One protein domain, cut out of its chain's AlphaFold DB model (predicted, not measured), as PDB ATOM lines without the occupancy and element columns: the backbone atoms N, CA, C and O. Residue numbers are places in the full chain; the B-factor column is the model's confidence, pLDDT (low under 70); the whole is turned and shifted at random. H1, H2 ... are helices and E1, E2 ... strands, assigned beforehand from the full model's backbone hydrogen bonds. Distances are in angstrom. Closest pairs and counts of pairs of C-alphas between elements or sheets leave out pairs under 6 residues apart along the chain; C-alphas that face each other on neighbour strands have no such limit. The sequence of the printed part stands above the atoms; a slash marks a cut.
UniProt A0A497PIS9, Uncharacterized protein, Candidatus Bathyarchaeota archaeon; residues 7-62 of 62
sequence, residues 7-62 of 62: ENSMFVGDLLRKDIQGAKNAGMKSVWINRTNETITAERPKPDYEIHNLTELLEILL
ATOM      1  N   GLU A   7     -12.963 -53.962  17.555       96.06
ATOM      2  CA  GLU A   7     -13.257 -54.824  16.404       96.06
ATOM      3  C   GLU A   7     -14.679 -55.398  16.470       96.06
ATOM      4  O   GLU A   7     -15.288 -55.671  15.437       96.06
ATOM      5  N   ASN A   8     -15.215 -55.544  17.686       95.88
ATOM      6  CA  ASN A   8     -16.591 -55.967  17.960       95.88
ATOM      7  C   ASN A   8     -17.545 -54.782  18.157       95.88
ATOM      8  O   ASN A   8     -18.646 -54.945  18.681       95.88
ATOM      9  N   SER A   9     -17.119 -53.582  17.766       96.19
ATOM     10  CA  SER A   9     -17.907 -52.366  17.882       96.19
ATOM     11  C   SER A   9     -17.947 -51.612  16.554       96.19
ATOM     12  O   SER A   9     -17.066 -51.723  15.699       96.19
ATOM     13  N   MET A  10     -18.990 -50.808  16.388       97.56
ATOM     14  CA  MET A  10     -19.197 -49.981  15.208       97.56
ATOM     15  C   MET A  10     -19.655 -48.595  15.636       97.56
ATOM     16  O   MET A  10     -20.462 -48.460  16.556       97.56
ATOM     17  N   PHE A  11     -19.136 -47.569  14.975       98.12
ATOM     18  CA  PHE A  11     -19.602 -46.202  15.148       98.12
ATOM     19  C   PHE A  11     -20.534 -45.831  13.998       98.12
ATOM     20  O   PHE A  11     -20.191 -46.025  12.831       98.12
ATOM     21  N   VAL A  12     -21.691 -45.268  14.328       98.25
ATOM     22  CA  VAL A  12     -22.697 -44.818  13.361       98.25
ATOM     23  C   VAL A  12     -22.893 -43.317  13.559       98.25
ATOM     24  O   VAL A  12     -23.273 -42.893  14.649       98.25
ATOM     25  N   GLY A  13     -22.613 -42.514  12.533       97.81
ATOM     26  CA  GLY A  13     -22.660 -41.050  12.620       97.81
ATOM     27  C   GLY A  13     -22.784 -40.367  11.259       97.81
ATOM     28  O   GLY A  13     -22.803 -41.024  10.221       97.81
ATOM     29  N   ASP A  14     -22.889 -39.044  11.250       97.25
ATOM     30  CA  ASP A  14     -23.149 -38.221  10.063       97.25
ATOM     31  C   ASP A  14     -21.947 -37.351   9.651       97.25
ATOM     32  O   ASP A  14     -21.861 -36.899   8.507       97.25
ATOM     33  N   LEU A  15     -20.962 -37.159  10.531       97.12
ATOM     34  CA  LEU A  15     -19.817 -36.287  10.282       97.12
ATOM     35  C   LEU A  15     -18.569 -37.077   9.887       97.12
ATOM     36  O   LEU A  15     -17.788 -37.489  10.743       97.12
ATOM     37  N   LEU A  16     -18.279 -37.158   8.583       96.69
ATOM     38  CA  LEU A  16     -17.098 -37.850   8.032       96.69
ATOM     39  C   LEU A  16     -15.798 -37.603   8.834       96.69
ATOM     40  O   LEU A  16     -15.130 -38.535   9.269       96.69
ATOM     41  N   ARG A  17     -15.422 -36.341   9.087       95.50
ATOM     42  CA  ARG A  17     -14.141 -36.030   9.761       95.50
ATOM     43  C   ARG A  17     -14.112 -36.344  11.258       95.50
ATOM     44  O   ARG A  17     -13.016 -36.457  11.795       95.50
ATOM     45  N   LYS A  18     -15.260 -36.413  11.932       96.69
ATOM     46  CA  LYS A  18     -15.314 -36.653  13.382       96.69
ATOM     47  C   LYS A  18     -15.633 -38.113  13.655       96.69
ATOM     48  O   LYS A  18     -14.824 -38.811  14.253       96.69
ATOM     49  N   ASP A  19     -16.753 -38.570  13.125       97.69
ATOM     50  CA  ASP A  19     -17.326 -39.876  13.416       97.69
ATOM     51  C   ASP A  19     -16.551 -40.972  12.694       97.69
ATOM     52  O   ASP A  19     -16.035 -41.896  13.315       97.69
ATOM     53  N   ILE A  20     -16.372 -40.819  11.380       98.00
ATOM     54  CA  ILE A  20     -15.743 -41.854  10.554       98.00
ATOM     55  C   ILE A  20     -14.237 -41.904  10.802       98.00
ATOM     56  O   ILE A  20     -13.689 -42.973  11.067       98.00
ATOM     57  N   GLN A  21     -13.553 -40.755  10.785       97.88
ATOM     58  CA  GLN A  21     -12.123 -40.730  11.109       97.88
ATOM     59  C   GLN A  21     -11.854 -41.182  12.551       97.88
ATOM     60  O   GLN A  21     -10.893 -41.910  12.787       97.88
ATOM     61  N   GLY A  22     -12.688 -40.760  13.508       97.94
ATOM     62  CA  GLY A  22     -12.549 -41.135  14.913       97.94
ATOM     63  C   GLY A  22     -12.706 -42.638  15.124       97.94
ATOM     64  O   GLY A  22     -11.838 -43.257  15.736       97.94
ATOM     65  N   ALA A  23     -13.752 -43.234  14.547       98.12
ATOM     66  CA  ALA A  23     -13.990 -44.674  14.593       98.12
ATOM     67  C   ALA A  23     -12.816 -45.469  14.013       98.12
ATOM     68  O   ALA A  23     -12.322 -46.398  14.652       98.12
ATOM     69  N   LYS A  24     -12.299 -45.046  12.854       97.06
ATOM     70  CA  LYS A  24     -11.142 -45.686  12.215       97.06
ATOM     71  C   LYS A  24      -9.876 -45.587  13.052       97.06
ATOM     72  O   LYS A  24      -9.177 -46.582  13.210       97.06
ATOM     73  N   ASN A  25      -9.609 -44.424  13.641       97.88
ATOM     74  CA  ASN A  25      -8.471 -44.248  14.544       97.88
ATOM     75  C   ASN A  25      -8.582 -45.134  15.795       97.88
ATOM     76  O   ASN A  25      -7.562 -45.543  16.342       97.88
ATOM     77  N   ALA A  26      -9.807 -45.429  16.236       97.12
ATOM     78  CA  ALA A  26     -10.084 -46.327  17.351       97.12
ATOM     79  C   ALA A  26     -10.122 -47.816  16.956       97.12
ATOM     80  O   ALA A  26     -10.329 -48.651  17.829       97.12
ATOM     81  N   GLY A  27      -9.951 -48.164  15.673       97.44
ATOM     82  CA  GLY A  27     -10.019 -49.548  15.186       97.44
ATOM     83  C   GLY A  27     -11.439 -50.113  15.045       97.44
ATOM     84  O   GLY A  27     -11.606 -51.324  14.928       97.44
ATOM     85  N   MET A  28     -12.465 -49.261  15.074       98.25
ATOM     86  CA  MET A  28     -13.867 -49.656  14.919       98.25
ATOM     87  C   MET A  28     -14.298 -49.632  13.451       98.25
ATOM     88  O   MET A  28     -13.790 -48.841  12.653       98.25
ATOM     89  N   LYS A  29     -15.325 -50.425  13.121       98.12
ATOM     90  CA  LYS A  29     -16.079 -50.224  11.875       98.12
ATOM     91  C   LYS A  29     -16.854 -48.907  11.930       98.12
ATOM     92  O   LYS A  29     -17.287 -48.469  12.997       98.12
ATOM     93  N   SER A  30     -17.066 -48.295  10.776       98.50
ATOM     94  CA  SER A  30     -17.678 -46.977  10.640       98.50
ATOM     95  C   SER A  30     -18.820 -46.986   9.623       98.50
ATOM     96  O   SER A  30     -18.662 -47.459   8.497       98.50
ATOM     97  N   VAL A  31     -19.967 -46.438  10.020       98.62
ATOM     98  CA  VAL A  31     -21.148 -46.261   9.169       98.62
ATOM     99  C   VAL A  31     -21.466 -44.781   9.083       98.62
ATOM    100  O   VAL A  31     -21.640 -44.114  10.108       98.62
ATOM    101  N   TRP A  32     -21.549 -44.276   7.860       98.62
ATOM    102  CA  TRP A  32     -21.930 -42.900   7.592       98.62
ATOM    103  C   TRP A  32     -23.407 -42.808   7.212       98.62
ATOM    104  O   TRP A  32     -23.848 -43.483   6.284       98.62
ATOM    105  N   ILE A  33     -24.165 -41.962   7.913       98.44
ATOM    106  CA  ILE A  33     -25.555 -41.655   7.572       98.44
ATOM    107  C   ILE A  33     -25.587 -40.456   6.615       98.44
ATOM    108  O   ILE A  33     -25.627 -39.299   7.043       98.44
ATOM    109  N   ASN A  34     -25.620 -40.726   5.315       98.06
ATOM    110  CA  ASN A  34     -25.657 -39.725   4.256       98.06
ATOM    111  C   ASN A  34     -27.096 -39.305   3.903       98.06
ATOM    112  O   ASN A  34     -27.630 -39.630   2.845       98.06
ATOM    113  N   ARG A  35     -27.762 -38.553   4.784       96.81
ATOM    114  CA  ARG A  35     -29.168 -38.136   4.564       96.81
ATOM    115  C   ARG A  35     -29.360 -37.207   3.358       96.81
ATOM    116  O   ARG A  35     -30.483 -37.037   2.893       96.81
ATOM    117  N   THR A  36     -28.288 -36.568   2.905       96.44
ATOM    118  CA  THR A  36     -28.286 -35.491   1.906       96.44
ATOM    119  C   THR A  36     -27.779 -35.935   0.534       96.44
ATOM    120  O   THR A  36     -27.760 -35.114  -0.380       96.44
ATOM    121  N   ASN A  37     -27.416 -37.213   0.357       95.62
ATOM    122  CA  ASN A  37     -26.781 -37.735  -0.863       95.62
ATOM    123  C   ASN A  37     -25.493 -36.978  -1.236       95.62
ATOM    124  O   ASN A  37     -25.207 -36.716  -2.407       95.62
ATOM    125  N   GLU A  38     -24.705 -36.600  -0.231       95.44
ATOM    126  CA  GLU A  38     -23.402 -35.978  -0.420       95.44
ATOM    127  C   GLU A  38     -22.409 -36.946  -1.066       95.44
ATOM    128  O   GLU A  38     -22.357 -38.129  -0.745       95.44
ATOM    129  N   THR A  39     -21.573 -36.436  -1.968       95.38
ATOM    130  CA  THR A  39     -20.491 -37.224  -2.568       95.38
ATOM    131  C   THR A  39     -19.213 -37.088  -1.743       95.38
ATOM    132  O   THR A  39     -18.769 -35.979  -1.438       95.38
ATOM    133  N   ILE A  40     -18.571 -38.215  -1.424       94.38
ATOM    134  CA  ILE A  40     -17.279 -38.227  -0.727       94.38
ATOM    135  C   ILE A  40     -16.164 -37.803  -1.690       94.38
ATOM    136  O   ILE A  40     -15.911 -38.452  -2.704       94.38
ATOM    137  N   THR A  41     -15.445 -36.731  -1.351       94.06
ATOM    138  CA  THR A  41     -14.235 -36.324  -2.080       94.06
ATOM    139  C   THR A  41     -13.023 -37.164  -1.666       94.06
ATOM    140  O   THR A  41     -12.978 -37.712  -0.566       94.06
ATOM    141  N   ALA A  42     -11.994 -37.240  -2.518       91.94
ATOM    142  CA  ALA A  42     -10.810 -38.075  -2.274       91.94
ATOM    143  C   ALA A  42     -10.048 -37.751  -0.968       91.94
ATOM    144  O   ALA A  42      -9.365 -38.617  -0.430       91.94
ATOM    145  N   GLU A  43     -10.180 -36.531  -0.443       94.00
ATOM    146  CA  GLU A  43      -9.525 -36.072   0.793       94.00
ATOM    147  C   GLU A  43     -10.305 -36.400   2.078       94.00
ATOM    148  O   GLU A  43      -9.863 -36.082   3.189       94.00
ATOM    149  N   ARG A  44     -11.513 -36.955   1.955       94.81
ATOM    150  CA  ARG A  44     -12.374 -37.281   3.093       94.81
ATOM    151  C   ARG A  44     -12.165 -38.736   3.524       94.81
ATOM    152  O   ARG A  44     -11.903 -39.596   2.683       94.81
ATOM    153  N   PRO A  45     -12.303 -39.032   4.828       96.06
ATOM    154  CA  PRO A  45     -12.265 -40.408   5.301       96.06
ATOM    155  C   PRO A  45     -13.416 -41.188   4.669       96.06
ATOM    156  O   PRO A  45     -14.567 -40.757   4.719       96.06
ATOM    157  N   LYS A  46     -13.099 -42.335   4.071       97.06
ATOM    158  CA  LYS A  46     -14.106 -43.245   3.520       97.06
ATOM    159  C   LYS A  46     -14.719 -44.051   4.664       97.06
ATOM    160  O   LYS A  46     -13.928 -44.621   5.415       97.06
ATOM    161  N   PRO A  47     -16.047 -44.128   4.822       97.88
ATOM    162  CA  PRO A  47     -16.663 -45.043   5.773       97.88
ATOM    163  C   PRO A  47     -16.548 -46.488   5.285       97.88
ATOM    164  O   PRO A  47     -16.161 -46.733   4.141       97.88
ATOM    165  N   ASP A  48     -16.846 -47.443   6.161       98.38
ATOM    166  CA  ASP A  48     -16.923 -48.857   5.776       98.38
ATOM    167  C   ASP A  48     -18.298 -49.182   5.181       98.38
ATOM    168  O   ASP A  48     -18.395 -50.015   4.284       98.38
ATOM    169  N   TYR A  49     -19.333 -48.462   5.624       98.31
ATOM    170  CA  TYR A  49     -20.677 -48.504   5.053       98.31
ATOM    171  C   TYR A  49     -21.276 -47.100   4.952       98.31
ATOM    172  O   TYR A  49     -21.002 -46.227   5.779       98.31
ATOM    173  N   GLU A  50     -22.137 -46.904   3.965       98.25
ATOM    174  CA  GLU A  50     -22.955 -45.707   3.801       98.25
ATOM    175  C   GLU A  50     -24.423 -46.126   3.813       98.25
ATOM    176  O   GLU A  50     -24.784 -47.109   3.168       98.25
ATOM    177  N   ILE A  51     -25.239 -45.401   4.574       98.25
ATOM    178  CA  ILE A  51     -26.690 -45.584   4.655       98.25
ATOM    179  C   ILE A  51     -27.382 -44.226   4.554       98.25
ATOM    180  O   ILE A  51     -26.822 -43.211   4.970       98.25
ATOM    181  N   HIS A  52     -28.618 -44.181   4.065       98.06
ATOM    182  CA  HIS A  52     -29.373 -42.925   3.935       98.06
ATOM    183  C   HIS A  52     -30.376 -42.709   5.073       98.06
ATOM    184  O   HIS A  52     -30.800 -41.581   5.356       98.06
ATOM    185  N   ASN A  53     -30.710 -43.770   5.802       96.81
ATOM    186  CA  ASN A  53     -31.524 -43.721   7.006       96.81
ATOM    187  C   ASN A  53     -31.005 -44.714   8.057       96.81
ATOM    188  O   ASN A  53     -30.323 -45.674   7.733       96.81
ATOM    189  N   LEU A  54     -31.331 -44.496   9.336       97.19
ATOM    190  CA  LEU A  54     -30.816 -45.357  10.409       97.19
ATOM    191  C   LEU A  54     -31.392 -46.783  10.355       97.19
ATOM    192  O   LEU A  54     -30.756 -47.706  10.848       97.19
ATOM    193  N   THR A  55     -32.577 -46.981   9.772       97.19
ATOM    194  CA  THR A  55     -33.195 -48.312   9.676       97.19
ATOM    195  C   THR A  55     -32.464 -49.244   8.707       97.19
ATOM    196  O   THR A  55     -32.432 -50.443   8.963       97.19
ATOM    197  N   GLU A  56     -31.786 -48.710   7.685       98.12
ATOM    198  CA  GLU A  56     -30.885 -49.466   6.793       98.12
ATOM    199  C   GLU A  56     -29.713 -50.114   7.551       98.12
ATOM    200  O   GLU A  56     -29.149 -51.098   7.087       98.12
ATOM    201  N   LEU A  57     -29.371 -49.638   8.759       97.62
ATOM    202  CA  LEU A  57     -28.344 -50.278   9.588       97.62
ATOM    203  C   LEU A  57     -28.671 -51.750   9.881       97.62
ATOM    204  O   LEU A  57     -27.761 -52.560  10.039       97.62
ATOM    205  N   LEU A  58     -29.956 -52.111   9.935       97.00
ATOM    206  CA  LEU A  58     -30.374 -53.495  10.143       97.00
ATOM    207  C   LEU A  58     -29.903 -54.413   9.007       97.00
ATOM    208  O   LEU A  58     -29.576 -55.558   9.276       97.00
ATOM    209  N   GLU A  59     -29.786 -53.911   7.778       96.19
ATOM    210  CA  GLU A  59     -29.289 -54.685   6.630       96.19
ATOM    211  C   GLU A  59     -27.783 -54.978   6.722       96.19
ATOM    212  O   GLU A  59     -27.283 -55.878   6.054       96.19
ATOM    213  N   ILE A  60     -27.055 -54.225   7.553       95.56
ATOM    214  CA  ILE A  60     -25.617 -54.409   7.800       95.56
ATOM    215  C   ILE A  60     -25.375 -55.362   8.980       95.56
ATOM    216  O   ILE A  60     -24.346 -56.037   9.032       95.56
ATOM    217  N   LEU A  61     -26.280 -55.360   9.964       93.62
ATOM    218  CA  LEU A  61     -26.127 -56.107  11.216       93.62
ATOM    219  C   LEU A  61     -26.734 -57.517  11.182       93.62
ATOM    220  O   LEU A  61     -26.386 -58.324  12.047       93.62
ATOM    221  N   LEU A  62     -27.653 -57.782  10.251       85.94
ATOM    222  CA  LEU A  62     -28.318 -59.076  10.051       85.94
ATOM    223  C   LEU A  62     -27.558 -59.949   9.047       85.94
ATOM    224  O   LEU A  62     -27.527 -61.179   9.282       85.94
TER     225      LEU A  62
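This is residues 7 to 62 of the 62 residues of an uncharacterized protein of Candidatus Bathyarchaeota archaeon (UniProt A0A497PIS9). A small sheet of three parallel strands stands between two helices, with H1 over one face and H2 over the other. A wide loop, residues 34 to 48, swings out on H1's side of the sheet before the chain returns to E3. The printed part has 56 residues, with two named helices and three named strands in the order E1, H1, E2, E3, H2; the sheet's order is E1, E2, E3 and the class is mixed, helices and strands. The whole is compact, with a radius of gyration of the C-alphas of 10.7 A, and flat, spanning 31 by 26 by 14 A.

E1, residues 10 to 13, begins at C-alpha 10 (-19.197, -49.981, 15.208) and is 9.9 A long. H1, residues 16 to 25, measures 12.6 A. E2, residues 29 to 33, measures 13.5 A, and E3, residues 49 to 51, 6.7 A. H2, residues 54 to 61, measures 11.8 A and ends at C-alpha 61 (-26.127, -56.107, 11.216).

E1 and E2 are parallel at 21 degrees, with N 31 and O 11 2.8 A apart. H1 is on the sheet at a height of 8.3 A, over E1 and E2, along the strands; the C-alphas of Ile 20 and Ser 30 are its closest to E2, 5.5 A. E1, H1 and E2 form a strand-helix-strand unit, two parallel neighbour strands joined through a helix, with a right-handed crossover. E2 and E3 are parallel at 23 degrees, with N 51 and O 32 2.9 A apart. H2 is on the opposite face at a height of 9.1 A, over E3 and, only just, E2, with 3 C-alphas falling on E2. O i to N i+4 pairs are within hydrogen-bond range in 5 of 6 cases in H1 and 1 of 4 in H2, where 5 of 5 O i to N i+3 pairs are.

The C-alphas farthest apart, those of Glu 43 and Leu 62, are 31.1 A apart. The link from E2 to E3 is long, and the other three are tight. The printed part has no cut, and no printed residue is under 70 in pLDDT.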